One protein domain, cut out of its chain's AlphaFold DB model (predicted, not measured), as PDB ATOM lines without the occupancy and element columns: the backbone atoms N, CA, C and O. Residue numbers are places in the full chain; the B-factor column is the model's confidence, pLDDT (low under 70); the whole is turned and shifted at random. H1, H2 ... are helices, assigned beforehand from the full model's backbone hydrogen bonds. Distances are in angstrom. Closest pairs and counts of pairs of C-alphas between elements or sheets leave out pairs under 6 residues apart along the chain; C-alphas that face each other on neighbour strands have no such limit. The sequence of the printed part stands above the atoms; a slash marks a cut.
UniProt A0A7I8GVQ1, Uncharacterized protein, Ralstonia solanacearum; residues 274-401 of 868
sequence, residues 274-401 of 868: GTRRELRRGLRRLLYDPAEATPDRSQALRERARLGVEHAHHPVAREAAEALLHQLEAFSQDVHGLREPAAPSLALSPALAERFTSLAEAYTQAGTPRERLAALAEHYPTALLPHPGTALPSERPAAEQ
ATOM      1  N   GLY A 274     -19.924 -53.399  10.059       94.69
ATOM      2  CA  GLY A 274     -18.812 -53.396  10.996       94.69
ATOM      3  C   GLY A 274     -17.523 -52.854  10.394       94.69
ATOM      4  O   GLY A 274     -17.416 -52.558   9.209       94.69
ATOM      5  N   THR A 275     -16.483 -52.769  11.219       94.31
ATOM      6  CA  THR A 275     -15.184 -52.260  10.742       94.31
ATOM      7  C   THR A 275     -14.526 -53.216   9.757       94.31
ATOM      8  O   THR A 275     -14.477 -54.431   9.979       94.31
ATOM      9  N   ARG A 276     -13.923 -52.660   8.705       92.75
ATOM     10  CA  ARG A 276     -13.067 -53.421   7.798       92.75
ATOM     11  C   ARG A 276     -11.807 -53.912   8.524       92.75
ATOM     12  O   ARG A 276     -11.243 -53.219   9.376       92.75
ATOM     13  N   ARG A 277     -11.335 -55.115   8.181       92.44
ATOM     14  CA  ARG A 277     -10.185 -55.761   8.836       92.44
ATOM     15  C   ARG A 277      -8.897 -54.947   8.714       92.44
ATOM     16  O   ARG A 277      -8.136 -54.891   9.678       92.44
ATOM     17  N   GLU A 278      -8.644 -54.345   7.556       92.25
ATOM     18  CA  GLU A 278      -7.439 -53.549   7.295       92.25
ATOM     19  C   GLU A 278      -7.427 -52.280   8.154       92.25
ATOM     20  O   GLU A 278      -6.429 -52.022   8.826       92.25
ATOM     21  N   LEU A 279      -8.563 -51.572   8.232       93.75
ATOM     22  CA  LEU A 279      -8.741 -50.421   9.122       93.75
ATOM     23  C   LEU A 279      -8.496 -50.821  10.579       93.75
ATOM     24  O   LEU A 279      -7.629 -50.257  11.234       93.75
ATOM     25  N   ARG A 280      -9.174 -51.866  11.072       94.50
ATOM     26  CA  ARG A 280      -9.001 -52.338  12.457       94.50
ATOM     27  C   ARG A 280      -7.556 -52.725  12.776       94.50
ATOM     28  O   ARG A 280      -7.074 -52.448  13.869       94.50
ATOM     29  N   ARG A 281      -6.865 -53.396  11.851       93.19
ATOM     30  CA  ARG A 281      -5.452 -53.765  12.026       93.19
ATOM     31  C   ARG A 281      -4.555 -52.540  12.096       93.19
ATOM     32  O   ARG A 281      -3.686 -52.507  12.958       93.19
ATOM     33  N   GLY A 282      -4.771 -51.570  11.214       91.75
ATOM     34  CA  GLY A 282      -4.019 -50.322  11.223       91.75
ATOM     35  C   GLY A 282      -4.252 -49.514  12.497       91.75
ATOM     36  O   GLY A 282      -3.284 -49.100  13.119       91.75
ATOM     37  N   LEU A 283      -5.502 -49.411  12.961       92.12
ATOM     38  CA  LEU A 283      -5.831 -48.777  14.243       92.12
ATOM     39  C   LEU A 283      -5.139 -49.465  15.419       92.12
ATOM     40  O   LEU A 283      -4.549 -48.798  16.255       92.12
ATOM     41  N   ARG A 284      -5.155 -50.802  15.484       91.94
ATOM     42  CA  ARG A 284      -4.480 -51.539  16.566       91.94
ATOM     43  C   ARG A 284      -2.968 -51.337  16.566       91.94
ATOM     44  O   ARG A 284      -2.388 -51.263  17.640       91.94
ATOM     45  N   ARG A 285      -2.343 -51.257  15.388       90.56
ATOM     46  CA  ARG A 285      -0.913 -50.941  15.271       90.56
ATOM     47  C   ARG A 285      -0.623 -49.525  15.750       90.56
ATOM     48  O   ARG A 285       0.215 -49.364  16.619       90.56
ATOM     49  N   LEU A 286      -1.399 -48.553  15.275       88.62
ATOM     50  CA  LEU A 286      -1.294 -47.150  15.674       88.62
ATOM     51  C   LEU A 286      -1.497 -46.945  17.188       88.62
ATOM     52  O   LEU A 286      -0.796 -46.159  17.813       88.62
ATOM     53  N   LEU A 287      -2.451 -47.662  17.791       88.88
ATOM     54  CA  LEU A 287      -2.722 -47.611  19.230       88.88
ATOM     55  C   LEU A 287      -1.625 -48.284  20.066       88.88
ATOM     56  O   LEU A 287      -1.413 -47.874  21.208       88.88
ATOM     57  N   TYR A 288      -0.968 -49.313  19.523       87.94
ATOM     58  CA  TYR A 288       0.131 -50.024  20.177       87.94
ATOM     59  C   TYR A 288       1.444 -49.236  20.094       87.94
ATOM     60  O   TYR A 288       2.094 -49.041  21.117       87.94
ATOM     61  N   ASP A 289       1.790 -48.749  18.902       85.25
ATOM     62  CA  ASP A 289       2.984 -47.951  18.638       85.25
ATOM     63  C   ASP A 289       2.624 -46.654  17.883       85.25
ATOM     64  O   ASP A 289       2.490 -46.654  16.652       85.25
ATOM     65  N   PRO A 290       2.482 -45.524  18.605       79.38
ATOM     66  CA  PRO A 290       2.230 -44.222  17.995       79.38
ATOM     67  C   PRO A 290       3.348 -43.744  17.056       79.38
ATOM     68  O   PRO A 290       3.091 -42.879  16.221       79.38
ATOM     69  N   ALA A 291       4.567 -44.298  17.130       74.00
ATOM     70  CA  ALA A 291       5.651 -43.943  16.214       74.00
ATOM     71  C   ALA A 291       5.397 -44.436  14.775       74.00
ATOM     72  O   ALA A 291       5.969 -43.900  13.826       74.00
ATOM     73  N   GLU A 292       4.482 -45.394  14.574       72.94
ATOM     74  CA  GLU A 292       4.036 -45.812  13.239       72.94
ATOM     75  C   GLU A 292       3.120 -44.780  12.538       72.94
ATOM     76  O   GLU A 292       2.743 -44.987  11.377       72.94
ATOM     77  N   ALA A 293       2.767 -43.669  13.201       71.56
ATOM     78  CA  ALA A 293       1.877 -42.609  12.715       71.56
ATOM     79  C   ALA A 293       2.498 -41.704  11.628       71.56
ATOM     80  O   ALA A 293       2.393 -40.480  11.680       71.56
ATOM     81  N   THR A 294       3.123 -42.282  10.601       81.25
ATOM     82  CA  THR A 294       3.576 -41.518   9.425       81.25
ATOM     83  C   THR A 294       2.392 -40.796   8.754       81.25
ATOM     84  O   THR A 294       1.292 -41.366   8.744       81.25
ATOM     85  N   PRO A 295       2.584 -39.603   8.154       81.06
ATOM     86  CA  PRO A 295       1.512 -38.844   7.503       81.06
ATOM     87  C   PRO A 295       0.684 -39.681   6.517       81.06
ATOM     88  O   PRO A 295      -0.543 -39.702   6.618       81.06
ATOM     89  N   ASP A 296       1.351 -40.465   5.665       83.94
ATOM     90  CA  ASP A 296       0.706 -41.302   4.646       83.94
ATOM     91  C   ASP A 296      -0.173 -42.405   5.253       83.94
ATOM     92  O   ASP A 296      -1.313 -42.615   4.833       83.94
ATOM     93  N   ARG A 297       0.319 -43.109   6.284       84.19
ATOM     94  CA  ARG A 297      -0.459 -44.160   6.969       84.19
ATOM     95  C   ARG A 297      -1.653 -43.577   7.717       84.19
ATOM     96  O   ARG A 297      -2.738 -44.156   7.670       84.19
ATOM     97  N   SER A 298      -1.469 -42.438   8.377       85.12
ATOM     98  CA  SER A 298      -2.543 -41.737   9.085       85.12
ATOM     99  C   SER A 298      -3.621 -41.254   8.113       85.12
ATOM    100  O   SER A 298      -4.809 -41.451   8.368       85.12
ATOM    101  N   GLN A 299      -3.226 -40.707   6.960       88.25
ATOM    102  CA  GLN A 299      -4.150 -40.328   5.892       88.25
ATOM    103  C   GLN A 299      -4.895 -41.547   5.333       88.25
ATOM    104  O   GLN A 299      -6.118 -41.507   5.207       88.25
ATOM    105  N   ALA A 300      -4.199 -42.662   5.088       89.81
ATOM    106  CA  ALA A 300      -4.823 -43.897   4.618       89.81
ATOM    107  C   ALA A 300      -5.844 -44.472   5.619       89.81
ATOM    108  O   ALA A 300      -6.868 -45.018   5.208       89.81
ATOM    109  N   LEU A 301      -5.598 -44.362   6.932       92.25
ATOM    110  CA  LEU A 301      -6.553 -44.798   7.957       92.25
ATOM    111  C   LEU A 301      -7.783 -43.896   8.029       92.25
ATOM    112  O   LEU A 301      -8.891 -44.422   8.126       92.25
ATOM    113  N   ARG A 302      -7.607 -42.571   7.937       92.81
ATOM    114  CA  ARG A 302      -8.731 -41.621   7.882       92.81
ATOM    115  C   ARG A 302      -9.587 -41.847   6.646       92.81
ATOM    116  O   ARG A 302     -10.803 -41.923   6.766       92.81
ATOM    117  N   GLU A 303      -8.963 -42.057   5.490       93.69
ATOM    118  CA  GLU A 303      -9.690 -42.344   4.254       93.69
ATOM    119  C   GLU A 303     -10.483 -43.652   4.360       93.69
ATOM    120  O   GLU A 303     -11.670 -43.697   4.053       93.69
ATOM    121  N   ARG A 304      -9.883 -44.722   4.899       94.25
ATOM    122  CA  ARG A 304     -10.614 -45.975   5.155       94.25
ATOM    123  C   ARG A 304     -11.755 -45.807   6.160       94.25
ATOM    124  O   ARG A 304     -12.773 -46.478   6.016       94.25
ATOM    125  N   ALA A 305     -11.590 -44.969   7.185       95.50
ATOM    126  CA  ALA A 305     -12.649 -44.671   8.147       95.50
ATOM    127  C   ALA A 305     -13.790 -43.878   7.490       95.50
ATOM    128  O   ALA A 305     -14.950 -44.241   7.667       95.50
ATOM    129  N   ARG A 306     -13.467 -42.886   6.650       96.38
ATOM    130  CA  ARG A 306     -14.428 -42.122   5.842       96.38
ATOM    131  C   ARG A 306     -15.225 -43.018   4.894       96.38
ATOM    132  O   ARG A 306     -16.450 -42.967   4.909       96.38
ATOM    133  N   LEU A 307     -14.554 -43.889   4.141       94.88
ATOM    134  CA  LEU A 307     -15.215 -44.886   3.286       94.88
ATOM    135  C   LEU A 307     -16.069 -45.868   4.106       94.88
ATOM    136  O   LEU A 307     -17.072 -46.383   3.621       94.88
ATOM    137  N   GLY A 308     -15.674 -46.140   5.352       94.25
ATOM    138  CA  GLY A 308     -16.476 -46.900   6.308       94.25
ATOM    139  C   GLY A 308     -17.791 -46.206   6.664       94.25
ATOM    140  O   GLY A 308     -18.811 -46.880   6.719       94.25
ATOM    141  N   VAL A 309     -17.780 -44.884   6.861       96.56
ATOM    142  CA  VAL A 309     -18.992 -44.078   7.101       96.56
ATOM    143  C   VAL A 309     -19.885 -44.044   5.862       96.56
ATOM    144  O   VAL A 309     -21.086 -44.264   5.970       96.56
ATOM    145  N   GLU A 310     -19.303 -43.809   4.684       95.38
ATOM    146  CA  GLU A 310     -20.036 -43.713   3.413       95.38
ATOM    147  C   GLU A 310     -20.800 -45.001   3.068       95.38
ATOM    148  O   GLU A 310     -21.903 -44.949   2.527       95.38
ATOM    149  N   HIS A 311     -20.226 -46.157   3.407       93.81
ATOM    150  CA  HIS A 311     -20.769 -47.473   3.063       93.81
ATOM    151  C   HIS A 311     -21.342 -48.256   4.254       93.81
ATOM    152  O   HIS A 311     -21.590 -49.456   4.127       93.81
ATOM    153  N   ALA A 312     -21.545 -47.606   5.401       94.38
ATOM    154  CA  ALA A 312     -22.332 -48.159   6.496       94.38
ATOM    155  C   ALA A 312     -23.810 -47.842   6.236       94.38
ATOM    156  O   ALA A 312     -24.260 -46.710   6.428       94.38
ATOM    157  N   HIS A 313     -24.557 -48.834   5.756       92.75
ATOM    158  CA  HIS A 313     -25.941 -48.643   5.330       92.75
ATOM    159  C   HIS A 313     -26.919 -48.745   6.500       92.75
ATOM    160  O   HIS A 313     -27.934 -48.058   6.518       92.75
ATOM    161  N   HIS A 314     -26.604 -49.558   7.507       93.12
ATOM    162  CA  HIS A 314     -27.408 -49.620   8.718       93.12
ATOM    163  C   HIS A 314     -27.188 -48.367   9.600       93.12
ATOM    164  O   HIS A 314     -26.040 -48.092   9.959       93.12
ATOM    165  N   PRO A 315     -28.241 -47.673  10.091       92.75
ATOM    166  CA  PRO A 315     -28.108 -46.442  10.888       92.75
ATOM    167  C   PRO A 315     -27.154 -46.565  12.088       92.75
ATOM    168  O   PRO A 315     -26.180 -45.828  12.196       92.75
ATOM    169  N   VAL A 316     -27.343 -47.590  12.927       93.38
ATOM    170  CA  VAL A 316     -26.454 -47.886  14.073       93.38
ATOM    171  C   VAL A 316     -25.008 -48.201  13.650       93.38
ATOM    172  O   VAL A 316     -24.064 -47.913  14.385       93.38
ATOM    173  N   ALA A 317     -24.795 -48.808  12.476       95.12
ATOM    174  CA  ALA A 317     -23.443 -49.043  11.973       95.12
ATOM    175  C   ALA A 317     -22.784 -47.738  11.517       95.12
ATOM    176  O   ALA A 317     -21.598 -47.535  11.782       95.12
ATOM    177  N   ARG A 318     -23.564 -46.842  10.902       95.56
ATOM    178  CA  ARG A 318     -23.110 -45.516  10.491       95.56
ATOM    179  C   ARG A 318     -22.708 -44.669  11.689       95.56
ATOM    180  O   ARG A 318     -21.609 -44.133  11.686       95.56
ATOM    181  N   GLU A 319     -23.511 -44.659  12.748       94.25
ATOM    182  CA  GLU A 319     -23.179 -43.978  14.007       94.25
ATOM    183  C   GLU A 319     -21.861 -44.491  14.612       94.25
ATOM    184  O   GLU A 319     -21.007 -43.706  15.025       94.25
ATOM    185  N   ALA A 320     -21.647 -45.812  14.628       95.19
ATOM    186  CA  ALA A 320     -20.391 -46.391  15.107       95.19
ATOM    187  C   ALA A 320     -19.190 -46.014  14.218       95.19
ATOM    188  O   ALA A 320     -18.088 -45.794  14.727       95.19
ATOM    189  N   ALA A 321     -19.387 -45.948  12.898       96.38
ATOM    190  CA  ALA A 321     -18.358 -45.533  11.949       96.38
ATOM    191  C   ALA A 321     -18.026 -44.035  12.081       96.38
ATOM    192  O   ALA A 321     -16.849 -43.677  12.067       96.38
ATOM    193  N   GLU A 322     -19.035 -43.180  12.266       96.00
ATOM    194  CA  GLU A 322     -18.894 -41.738  12.500       96.00
ATOM    195  C   GLU A 322     -18.149 -41.480  13.815       96.00
ATOM    196  O   GLU A 322     -17.170 -40.731  13.834       96.00
ATOM    197  N   ALA A 323     -18.531 -42.175  14.893       93.62
ATOM    198  CA  ALA A 323     -17.820 -42.126  16.167       93.62
ATOM    199  C   ALA A 323     -16.348 -42.542  16.009       93.62
ATOM    200  O   ALA A 323     -15.456 -41.875  16.528       93.62
ATOM    201  N   LEU A 324     -16.068 -43.608  15.253       95.25
ATOM    202  CA  LEU A 324     -14.700 -44.057  14.991       95.25
ATOM    203  C   LEU A 324     -13.886 -43.033  14.203       95.25
ATOM    204  O   LEU A 324     -12.741 -42.774  14.575       95.25
ATOM    205  N   LEU A 325     -14.450 -42.456  13.139       95.00
ATOM    206  CA  LEU A 325     -13.786 -41.421  12.350       95.00
ATOM    207  C   LEU A 325     -13.471 -40.198  13.217       95.00
ATOM    208  O   LEU A 325     -12.327 -39.747  13.238       95.00
ATOM    209  N   HIS A 326     -14.446 -39.734  13.999       92.44
ATOM    210  CA  HIS A 326     -14.282 -38.588  14.886       92.44
ATOM    211  C   HIS A 326     -13.169 -38.812  15.925       92.44
ATOM    212  O   HIS A 326     -12.296 -37.960  16.094       92.44
ATOM    213  N   GLN A 327     -13.137 -39.979  16.582       91.50
ATOM    214  CA  GLN A 327     -12.073 -40.287  17.548       91.50
ATOM    215  C   GLN A 327     -10.702 -40.470  16.876       91.50
ATOM    216  O   GLN A 327      -9.681 -40.112  17.462       91.50
ATOM    217  N   LEU A 328     -10.651 -40.988  15.645       91.38
ATOM    218  CA  LEU A 328      -9.408 -41.102  14.875       91.38
ATOM    219  C   LEU A 328      -8.841 -39.729  14.483       91.38
ATOM    220  O   LEU A 328      -7.623 -39.528  14.528       91.38
ATOM    221  N   GLU A 329      -9.698 -38.784  14.100       89.62
ATOM    222  CA  GLU A 329      -9.307 -37.405  13.798       89.62
ATOM    223  C   GLU A 329      -8.826 -36.676  15.054       89.62
ATOM    224  O   GLU A 329      -7.749 -36.079  15.028       89.62
ATOM    225  N   ALA A 330      -9.553 -36.808  16.167       85.88
ATOM    226  CA  ALA A 330      -9.157 -36.246  17.454       85.88
ATOM    227  C   ALA A 330      -7.803 -36.804  17.930       85.88
ATOM    228  O   ALA A 330      -6.919 -36.041  18.309       85.88
ATOM    229  N   PHE A 331      -7.596 -38.122  17.831       84.56
ATOM    230  CA  PHE A 331      -6.312 -38.754  18.147       84.56
ATOM    231  C   PHE A 331      -5.181 -38.281  17.217       84.56
ATOM    232  O   PHE A 331      -4.063 -38.046  17.665       84.56
ATOM    233  N   SER A 332      -5.468 -38.088  15.925       79.25
ATOM    234  CA  SER A 332      -4.483 -37.601  14.948       79.25
ATOM    235  C   SER A 332      -4.024 -36.162  15.202       79.25
ATOM    236  O   SER A 332      -2.947 -35.785  14.747       79.25
ATOM    237  N   GLN A 333      -4.847 -35.346  15.861       76.00
ATOM    238  CA  GLN A 333      -4.528 -33.956  16.197       76.00
ATOM    239  C   GLN A 333      -3.751 -33.831  17.517       76.00
ATOM    240  O   GLN A 333      -3.169 -32.780  17.770       76.00
ATOM    241  N   ASP A 334      -3.716 -34.890  18.334       69.62
ATOM    242  CA  ASP A 334      -3.064 -34.921  19.650       69.62
ATOM    243  C   ASP A 334      -2.231 -36.203  19.844       69.62
ATOM    244  O   ASP A 334      -2.365 -36.939  20.822       69.62
ATOM    245  N   VAL A 335      -1.348 -36.494  18.880       60.12
ATOM    246  CA  VAL A 335      -0.502 -37.709  18.870       60.12
ATOM    247  C   VAL A 335       0.439 -37.777  20.088       60.12
ATOM    248  O   VAL A 335       0.851 -38.865  20.491       60.12
ATOM    249  N   HIS A 336       0.749 -36.629  20.702       55.94
ATOM    250  CA  HIS A 336       1.629 -36.510  21.869       55.94
ATOM    251  C   HIS A 336       0.894 -36.354  23.214       55.94
ATOM    252  O   HIS A 336       1.567 -36.288  24.239       55.94
ATOM    253  N   GLY A 337      -0.447 -36.327  23.236       53.94
ATOM    254  CA  GLY A 337      -1.233 -36.207  24.473       53.94
ATOM    255  C   GLY A 337      -0.963 -34.916  25.253       53.94
ATOM    256  O   GLY A 337      -0.954 -34.930  26.481       53.94
ATOM    257  N   LEU A 338      -0.671 -33.822  24.543       51.66
ATOM    258  CA  LEU A 338      -0.292 -32.529  25.128       51.66
ATOM    259  C   LEU A 338      -1.507 -31.628  25.395       51.66
ATOM    260  O   LEU A 338      -1.343 -30.519  25.907       51.66
ATOM    261  N   ARG A 339      -2.718 -32.068  25.034       52.41
ATOM    262  CA  ARG A 339      -3.951 -31.303  25.220       52.41
ATOM    263  C   ARG A 339      -4.676 -31.744  26.495       52.41
ATOM    264  O   ARG A 339      -4.817 -32.936  26.756       52.41
ATOM    265  N   GLU A 340      -5.145 -30.777  27.286       51.25
ATOM    266  CA  GLU A 340      -5.998 -31.044  28.454       51.25
ATOM    267  C   GLU A 340      -7.256 -31.851  28.075       51.25
ATOM    268  O   GLU A 340      -7.701 -31.763  26.922       51.25
ATOM    269  N   PRO A 341      -7.847 -32.622  29.017       51.75
ATOM    270  CA  PRO A 341      -9.016 -33.453  28.753       51.75
ATOM    271  C   PRO A 341     -10.118 -32.623  28.096       51.75
ATOM    272  O   PRO A 341     -10.691 -31.720  28.707       51.75
ATOM    273  N   ALA A 342     -10.408 -32.916  26.829       50.16
ATOM    274  CA  ALA A 342     -11.521 -32.283  26.143       50.16
ATOM    275  C   ALA A 342     -12.830 -32.595  26.888       50.16
ATOM    276  O   ALA A 342     -12.981 -33.678  27.462       50.16
ATOM    277  N   ALA A 343     -13.765 -31.638  26.851       50.84
ATOM    278  CA  ALA A 343     -15.106 -31.741  27.419       50.84
ATOM    279  C   ALA A 343     -15.743 -33.129  27.176       50.84
ATOM    280  O   ALA A 343     -15.485 -33.738  26.129       50.84
ATOM    281  N   PRO A 344     -16.572 -33.641  28.110       54.22
ATOM    282  CA  PRO A 344     -17.170 -34.969  28.000       54.22
ATOM    283  C   PRO A 344     -17.854 -35.125  26.639       54.22
ATOM    284  O   PRO A 344     -18.779 -34.385  26.307       54.22
ATOM    285  N   SER A 345     -17.362 -36.062  25.824       57.12
ATOM    286  CA  SER A 345     -17.973 -36.347  24.528       57.12
ATOM    287  C   SER A 345     -19.385 -36.874  24.742       57.12
ATOM    288  O   SER A 345     -19.612 -37.615  25.702       57.12
ATOM    289  N   LEU A 346     -20.300 -36.564  23.817       64.38
ATOM    290  CA  LEU A 346     -21.627 -37.174  23.790       64.38
ATOM    291  C   LEU A 346     -21.507 -38.695  23.957       64.38
ATOM    292  O   LEU A 346     -20.688 -39.343  23.296       64.38
ATOM    293  N   ALA A 347     -22.320 -39.247  24.857       75.94
ATOM    294  CA  ALA A 347     -22.479 -40.685  24.987       75.94
ATOM    295  C   ALA A 347     -22.857 -41.294  23.626       75.94
ATOM    296  O   ALA A 347     -23.476 -40.628  22.791       75.94
ATOM    297  N   LEU A 348     -22.491 -42.562  23.408       87.38
ATOM    298  CA  LEU A 348     -22.996 -43.304  22.252       87.38
ATOM    299  C   LEU A 348     -24.529 -43.256  22.251       87.38
ATOM    300  O   LEU A 348     -25.153 -43.193  23.314       87.38
ATOM    301  N   SER A 349     -25.132 -43.296  21.063       90.94
ATOM    302  CA  SER A 349     -26.589 -43.308  20.945       90.94
ATOM    303  C   SER A 349     -27.191 -44.470  21.756       90.94
ATOM    304  O   SER A 349     -26.554 -45.527  21.881       90.94
ATOM    305  N   PRO A 350     -28.428 -44.334  22.271       90.38
ATOM    306  CA  PRO A 350     -29.099 -45.427  22.973       90.38
ATOM    307  C   PRO A 350     -29.147 -46.715  22.139       90.38
ATOM    308  O   PRO A 350     -28.826 -47.789  22.639       90.38
ATOM    309  N   ALA A 351     -29.426 -46.600  20.837       89.56
ATOM    310  CA  ALA A 351     -29.520 -47.740  19.926       89.56
ATOM    311  C   ALA A 351     -28.183 -48.483  19.740       89.56
ATOM    312  O   ALA A 351     -28.161 -49.716  19.644       89.56
ATOM    313  N   LEU A 352     -27.058 -47.760  19.695       91.12
ATOM    314  CA  LEU A 352     -25.730 -48.368  19.633       91.12
ATOM    315  C   LEU A 352     -25.328 -48.974  20.984       91.12
ATOM    316  O   LEU A 352     -24.767 -50.073  21.023       91.12
ATOM    317  N   ALA A 353     -25.643 -48.281  22.080       91.31
ATOM    318  CA  ALA A 353     -25.287 -48.691  23.430       91.31
ATOM    319  C   ALA A 353     -26.031 -49.957  23.886       91.31
ATOM    320  O   ALA A 353     -25.405 -50.889  24.393       91.31
ATOM    321  N   GLU A 354     -27.340 -50.034  23.641       90.62
ATOM    322  CA  GLU A 354     -28.165 -51.210  23.946       90.62
ATOM    323  C   GLU A 354     -27.691 -52.451  23.182       90.62
ATOM    324  O   GLU A 354     -27.680 -53.566  23.708       90.62
ATOM    325  N   ARG A 355     -27.259 -52.261  21.932       89.31
ATOM    326  CA  ARG A 355     -26.838 -53.354  21.053       89.31
ATOM    327  C   ARG A 355     -25.443 -53.876  21.374       89.31
ATOM    328  O   ARG A 355     -25.187 -55.076  21.242       89.31
ATOM    329  N   PHE A 356     -24.536 -52.992  21.781       93.06
ATOM    330  CA  PHE A 356     -23.157 -53.329  22.124       93.06
ATOM    331  C   PHE A 356     -22.825 -52.839  23.533       93.06
ATOM    332  O   PHE A 356     -22.018 -51.930  23.710       93.06
ATOM    333  N   THR A 357     -23.401 -53.492  24.542       92.06
ATOM    334  CA  THR A 357     -23.236 -53.106  25.954       92.06
ATOM    335  C   THR A 357     -21.772 -53.007  26.378       92.06
ATOM    336  O   THR A 357     -21.371 -52.005  26.956       92.06
ATOM    337  N   SER A 358     -20.929 -53.973  25.992       93.25
ATOM    338  CA  SER A 358     -19.489 -53.924  26.290       93.25
ATOM    339  C   SER A 358     -18.769 -52.753  25.614       93.25
ATOM    340  O   SER A 358     -17.797 -52.243  26.158       93.25
ATOM    341  N   LEU A 359     -19.226 -52.319  24.431       94.69
ATOM    342  CA  LEU A 359     -18.695 -51.116  23.789       94.69
ATOM    343  C   LEU A 359     -19.149 -49.870  24.547       94.69
ATOM    344  O   LEU A 359     -18.325 -49.000  24.787       94.69
ATOM    345  N   ALA A 360     -20.423 -49.794  24.934       92.56
ATOM    346  CA  ALA A 360     -20.960 -48.671  25.696       92.56
ATOM    347  C   ALA A 360     -20.218 -48.484  27.024       92.56
ATOM    348  O   ALA A 360     -19.725 -47.396  27.295       92.56
ATOM    349  N   GLU A 361     -20.060 -49.561  27.796       91.62
ATOM    350  CA  GLU A 361     -19.339 -49.563  29.072       91.62
ATOM    351  C   GLU A 361     -17.892 -49.078  28.904       91.62
ATOM    352  O   GLU A 361     -17.475 -48.137  29.580       91.62
ATOM    353  N   ALA A 362     -17.146 -49.665  27.960       92.31
ATOM    354  CA  ALA A 362     -15.761 -49.278  27.697       92.31
ATOM    355  C   ALA A 362     -15.642 -47.835  27.174       92.31
ATOM    356  O   ALA A 362     -14.709 -47.119  27.527       92.31
ATOM    357  N   TYR A 363     -16.594 -47.385  26.353       91.62
ATOM    358  CA  TYR A 363     -16.602 -46.034  25.797       91.62
ATOM    359  C   TYR A 363     -16.939 -44.974  26.856       91.62
ATOM    360  O   TYR A 363     -16.347 -43.899  26.846       91.62
ATOM    361  N   THR A 364     -17.841 -45.278  27.794       88.69
ATOM    362  CA  THR A 364     -18.166 -44.403  28.933       88.69
ATOM    363  C   THR A 364     -17.009 -44.303  29.927       88.69
ATOM    364  O   THR A 364     -16.786 -43.236  30.490       88.69
ATOM    365  N   GLN A 365     -16.258 -45.388  30.132       87.31
ATOM    366  CA  GLN A 365     -15.079 -45.398  31.007       87.31
ATOM    367  C   GLN A 365     -13.865 -44.681  30.393       87.31
ATOM    368  O   GLN A 365     -12.947 -44.303  31.118       87.31
ATOM    369  N   ALA A 366     -13.848 -44.484  29.073       87.62
ATOM    370  CA  ALA A 366     -12.742 -43.858  28.363       87.62
ATOM    371  C   ALA A 366     -12.726 -42.323  28.530       87.62
ATOM    372  O   ALA A 366     -13.641 -41.605  28.100       87.62
ATOM    373  N   GLY A 367     -11.638 -41.810  29.107       81.25
ATOM    374  CA  GLY A 367     -11.416 -40.383  29.344       81.25
ATOM    375  C   GLY A 367     -10.799 -39.660  28.147       81.25
ATOM    376  O   GLY A 367     -11.077 -38.480  27.931       81.25
ATOM    377  N   THR A 368     -10.019 -40.368  27.326       84.50
ATOM    378  CA  THR A 368      -9.272 -39.787  26.197       84.50
ATOM    379  C   THR A 368      -9.769 -40.272  24.824       84.50
ATOM    380  O   THR A 368     -10.309 -41.377  24.711       84.50
ATOM    381  N   PRO A 369      -9.545 -39.505  23.734       86.38
ATOM    382  CA  PRO A 369      -9.849 -39.963  22.373       86.38
ATOM    383  C   PRO A 369      -9.153 -41.278  21.996       86.38
ATOM    384  O   PRO A 369      -9.733 -42.121  21.312       86.38
ATOM    385  N   ARG A 370      -7.928 -41.497  22.499       88.12
ATOM    386  CA  ARG A 370      -7.174 -42.745  22.310       88.12
ATOM    387  C   ARG A 370      -7.895 -43.944  22.927       88.12
ATOM    388  O   ARG A 370      -8.027 -44.975  22.271       88.12
ATOM    389  N   GLU A 371      -8.365 -43.815  24.165       89.94
ATOM    390  CA  GLU A 371      -9.100 -44.876  24.869       89.94
ATOM    391  C   GLU A 371     -10.454 -45.160  24.207       89.94
ATOM    392  O   GLU A 371     -10.821 -46.320  24.031       89.94
ATOM    393  N   ARG A 372     -11.165 -44.124  23.744       91.19
ATOM    394  CA  ARG A 372     -12.431 -44.283  23.005       91.19
ATOM    395  C   ARG A 372     -12.227 -44.990  21.665       91.19
ATOM    396  O   ARG A 372     -12.998 -45.880  21.302       91.19
ATOM    397  N   LEU A 373     -11.157 -44.646  20.949       91.81
ATOM    398  CA  LEU A 373     -10.763 -45.326  19.716       91.81
ATOM    399  C   LEU A 373     -10.379 -46.793  19.976       91.81
ATOM    400  O   LEU A 373     -10.734 -47.669  19.184       91.81
ATOM    401  N   ALA A 374      -9.703 -47.077  21.095       93.00
ATOM    402  CA  ALA A 374      -9.401 -48.440  21.526       93.00
ATOM    403  C   ALA A 374     -10.680 -49.236  21.833       93.00
ATOM    404  O   ALA A 374     -10.840 -50.338  21.301       93.00
ATOM    405  N   ALA A 375     -11.633 -48.647  22.566       94.31
ATOM    406  CA  ALA A 375     -12.925 -49.265  22.859       94.31
ATOM    407  C   ALA A 375     -13.680 -49.650  21.571       94.31
ATOM    408  O   ALA A 375     -14.146 -50.784  21.434       94.31
ATOM    409  N   LEU A 376     -13.724 -48.759  20.574       94.44
ATOM    410  CA  LEU A 376     -14.323 -49.037  19.261       94.44
ATOM    411  C   LEU A 376     -13.572 -50.141  18.492       94.44
ATOM    412  O   LEU A 376     -14.192 -51.043  17.924       94.44
ATOM    413  N   ALA A 377     -12.238 -50.120  18.482       93.44
ATOM    414  CA  ALA A 377     -11.425 -51.127  17.792       93.44
ATOM    415  C   ALA A 377     -11.479 -52.526  18.448       93.44
ATOM    416  O   ALA A 377     -11.209 -53.549  17.788       93.44
ATOM    417  N   GLU A 378     -11.801 -52.587  19.737       93.75
ATOM    418  CA  GLU A 378     -11.898 -53.813  20.519       93.75
ATOM    419  C   GLU A 378     -13.315 -54.396  20.527       93.75
ATOM    420  O   GLU A 378     -13.486 -55.557  20.138       93.75
ATOM    421  N   HIS A 379     -14.322 -53.592  20.882       94.50
ATOM    422  CA  HIS A 379     -15.663 -54.077  21.221       94.50
ATOM    423  C   HIS A 379     -16.692 -53.976  20.092       94.50
ATOM    424  O   HIS A 379     -17.637 -54.767  20.060       94.50
ATOM    425  N   TYR A 380     -16.515 -53.080  19.117       95.38
ATOM    426  CA  TYR A 380     -17.341 -53.101  17.904       95.38
ATOM    427  C   TYR A 380     -16.939 -54.314  17.031       95.38
ATOM    428  O   TYR A 380     -15.792 -54.767  17.128       95.38
ATOM    429  N   PRO A 381     -17.791 -54.912  16.177       95.00
ATOM    430  CA  PRO A 381     -17.401 -56.075  15.378       95.00
ATOM    431  C   PRO A 381     -16.632 -55.725  14.086       95.00
ATOM    432  O   PRO A 381     -16.725 -54.635  13.519       95.00
ATOM    433  N   THR A 382     -15.845 -56.690  13.597       94.94
ATOM    434  CA  THR A 382     -15.258 -56.664  12.245       94.94
ATOM    435  C   THR A 382     -16.234 -57.289  11.256       94.94
ATOM    436  O   THR A 382     -16.679 -58.412  11.505       94.94
ATOM    437  N   ALA A 383     -16.509 -56.618  10.138       94.56
ATOM    438  CA  ALA A 383     -17.299 -57.180   9.045       94.56
ATOM    439  C   ALA A 383     -16.511 -58.283   8.314       94.56
ATOM    440  O   ALA A 383     -15.349 -58.095   7.944       94.56
ATOM    441  N   LEU A 384     -17.130 -59.451   8.126       93.12
ATOM    442  CA  LEU A 384     -16.543 -60.590   7.406       93.12
ATOM    443  C   LEU A 384     -16.758 -60.507   5.887       93.12
ATOM    444  O   LEU A 384     -15.930 -61.017   5.136       93.12
ATOM    445  N   LEU A 385     -17.839 -59.854   5.462       91.25
ATOM    446  CA  LEU A 385     -18.224 -59.542   4.086       91.25
ATOM    447  C   LEU A 385     -18.467 -58.021   3.956       91.25
ATOM    448  O   LEU A 385     -19.596 -57.606   3.679       91.25
ATOM    449  N   PRO A 386     -17.445 -57.178   4.214       90.56
ATOM    450  CA  PRO A 386     -17.599 -55.725   4.176       90.56
ATOM    451  C   PRO A 386     -17.994 -55.242   2.778       90.56
ATOM    452  O   PRO A 386     -17.644 -55.879   1.780       90.56
ATOM    453  N   HIS A 387     -18.654 -54.083   2.702       91.06
ATOM    454  CA  HIS A 387     -18.998 -53.474   1.420       91.06
ATOM    455  C   HIS A 387     -17.717 -53.234   0.584       91.06
ATOM    456  O   HIS A 387     -16.742 -52.693   1.120       91.06
ATOM    457  N   PRO A 388     -17.672 -53.616  -0.708       87.94
ATOM    458  CA  PRO A 388     -16.501 -53.471  -1.581       87.94
ATOM    459  C   PRO A 388     -15.902 -52.061  -1.587       87.94
ATOM    460  O   PRO A 388     -14.681 -51.907  -1.533       87.94
ATOM    461  N   GLY A 389     -16.766 -51.041  -1.557       89.12
ATOM    462  CA  GLY A 389     -16.399 -49.622  -1.527       89.12
ATOM    463  C   GLY A 389     -15.652 -49.166  -0.268       89.12
ATOM    464  O   GLY A 389     -14.991 -48.138  -0.298       89.12
ATOM    465  N   THR A 390     -15.638 -49.966   0.807       88.88
ATOM    466  CA  THR A 390     -14.803 -49.692   1.998       88.88
ATOM    467  C   THR A 390     -13.302 -49.928   1.757       88.88
ATOM    468  O   THR A 390     -12.483 -49.742   2.661       88.88
ATOM    469  N   ALA A 391     -12.920 -50.413   0.570       86.75
ATOM    470  CA  ALA A 391     -11.532 -50.524   0.139       86.75
ATOM    471  C   ALA A 391     -11.055 -49.208  -0.484       86.75
ATOM    472  O   ALA A 391     -11.815 -48.534  -1.186       86.75
ATOM    473  N   LEU A 392      -9.765 -48.906  -0.317       86.75
ATOM    474  CA  LEU A 392      -9.127 -47.839  -1.086       86.75
ATOM    475  C   LEU A 392      -9.255 -48.136  -2.591       86.75
ATOM    476  O   LEU A 392      -9.233 -49.312  -2.959       86.75
ATOM    477  N   PRO A 393      -9.350 -47.120  -3.468       83.00
ATOM    478  CA  PRO A 393      -9.545 -47.315  -4.908       83.00
ATOM    479  C   PRO A 393      -8.560 -48.295  -5.563       83.00
ATOM    480  O   PRO A 393      -8.974 -49.107  -6.385       83.00
ATOM    481  N   SER A 394      -7.290 -48.283  -5.148       78.75
ATOM    482  CA  SER A 394      -6.243 -49.201  -5.625       78.75
ATOM    483  C   SER A 394      -6.420 -50.659  -5.178       78.75
ATOM    484  O   SER A 394      -5.823 -51.559  -5.756       78.75
ATOM    485  N   GLU A 395      -7.224 -50.899  -4.143       76.81
ATOM    486  CA  GLU A 395      -7.479 -52.208  -3.530       76.81
ATOM    487  C   GLU A 395      -8.917 -52.692  -3.768       76.81
ATOM    488  O   GLU A 395      -9.331 -53.711  -3.202       76.81
ATOM    489  N   ARG A 396      -9.722 -51.940  -4.536       76.44
ATOM    490  CA  ARG A 396     -11.137 -52.259  -4.736       76.44
ATOM    491  C   ARG A 396     -11.271 -53.581  -5.490       76.44
ATOM    492  O   ARG A 396     -10.774 -53.703  -6.608       76.44
ATOM    493  N   PRO A 397     -11.966 -54.575  -4.912       66.75
ATOM    494  CA  PRO A 397     -12.290 -55.776  -5.658       66.75
ATOM    495  C   PRO A 397     -13.324 -55.434  -6.736       66.75
ATOM    496  O   PRO A 397     -14.203 -54.604  -6.521       66.75
ATOM    497  N   ALA A 398     -13.274 -56.132  -7.869       60.25
ATOM    498  CA  ALA A 398     -14.219 -55.962  -8.978       60.25
ATOM    499  C   ALA A 398     -15.649 -56.482  -8.687       60.25
ATOM    500  O   ALA A 398     -16.428 -56.678  -9.613       60.25
ATOM    501  N   ALA A 399     -15.987 -56.789  -7.432       63.97
ATOM    502  CA  ALA A 399     -17.188 -57.543  -7.073       63.97
ATOM    503  C   ALA A 399     -18.194 -56.694  -6.288       63.97
ATOM    504  O   ALA A 399     -17.798 -55.941  -5.403       63.97
ATOM    505  N   GLU A 400     -19.485 -56.881  -6.568       70.00
ATOM    506  CA  GLU A 400     -20.610 -56.320  -5.809       70.00
ATOM    507  C   GLU A 400     -20.802 -57.025  -4.452       70.00
ATOM    508  O   GLU A 400     -20.418 -58.187  -4.270       70.00
ATOM    509  N   GLN A 401     -21.427 -56.339  -3.485       79.69
ATOM    510  CA  GLN A 401     -21.777 -56.950  -2.201       79.69
ATOM    511  C   GLN A 401     -22.994 -57.869  -2.365       79.69
ATOM    512  O   GLN A 401     -24.146 -57.445  -2.317       79.69
TER     513      GLN A 401
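What this domain is: This is residues 274 to 401 of the 868 residues of an uncharacterized protein of Ralstonia solanacearum (UniProt A0A7I8GVQ1). Two helical hairpins, H2 with H3 and H5 with H6, are joined where H6 packs slantwise on H3, and H1 packs on both H2 and H6. The short H4 sits at one end, by the first residues of H3 and at the corner with H5; the link of residues 334 to 349 and the tail of residues 380 to 401, neither with a named element, reach to opposite ends of the longest axis. The printed part has 128 residues with six named helices, H1 to H6 in order, and no named strand: an all helix domain. It is compact, with a radius of gyration of the C-alphas of 14.3 A, and flat, with spans of 45 by 36 by 19 A.

How they stand to each other: H1, residues 277 to 288, touches H2, residues 295 to 310, with residues 279 to 283 alone; the closest C-alphas, of Leu 279 and Leu 301, are 6.1 A apart. They run opposite ways at a steep tilt of 46 degrees. H2 and H3, residues 315 to 333, form a helical hairpin at a shallow tilt of 19 degrees, with the C-alphas of Val 309 and Ala 321 closest at 5.1 A. H4, residues 350 to 355, is about perpendicular to H3 at 79 degrees and touches its residues 316 to 320 alone, closest at the C-alphas of Val 316 and Leu 352, 5.6 A. H4 and H5, residues 357 to 365, touch only at the corner, closest at the C-alphas of Ala 353 and Ala 360, 4.9 A. H5 and H6, residues 369 to 379, form a second helical hairpin at a shallow tilt of 15 degrees, closest at the C-alphas of Leu 359 and His 379, 5.0 A. H6 touches H3 at a steep tilt of 38 degrees, opposite ways, closest at the C-alphas of Gln 327 and Pro 369, 5.3 A. H6 also touches H1, closest at the C-alphas of Arg 280 and Ala 377, 6.0 A. H3 and H6 are the hubs, each touching three other helices. The helix packing is mostly crossed, but only just: leaving out H4 and H5, which touch only at the corner, 2 of the 6 pairs of helices that touch are at a shallow tilt. H1 and H3 are only just apart, at 8.5 A, and H3 and H5 are apart. Every O i to N i+4 pair is within hydrogen-bond range in H1, H2, H3, H5 and H6, and 1 of 2 in H4.

Where its parts are: H1 begins at C-alpha 277, (-10.185, -55.761, 8.836), and is 16.4 A long. H2 measures 22.5 A; H3, the longest, measures 27.2 A and ends at C-alpha 333, (-4.528, -33.956, 16.197). H4 measures 8.5 A, H5 12.3 A and H6 15.3 A, ending at C-alpha 379, (-15.663, -54.077, 21.221).

The domain as a whole: The C-alphas farthest apart are those of Glu 340 and Ala 398, 45.7 A. The printed part has no cut, and the link from H3 to H4, 16 residues, is long. Mean pLDDT of the printed part is 85.6, with residues 334 to 346 and 397 to 399 under 70.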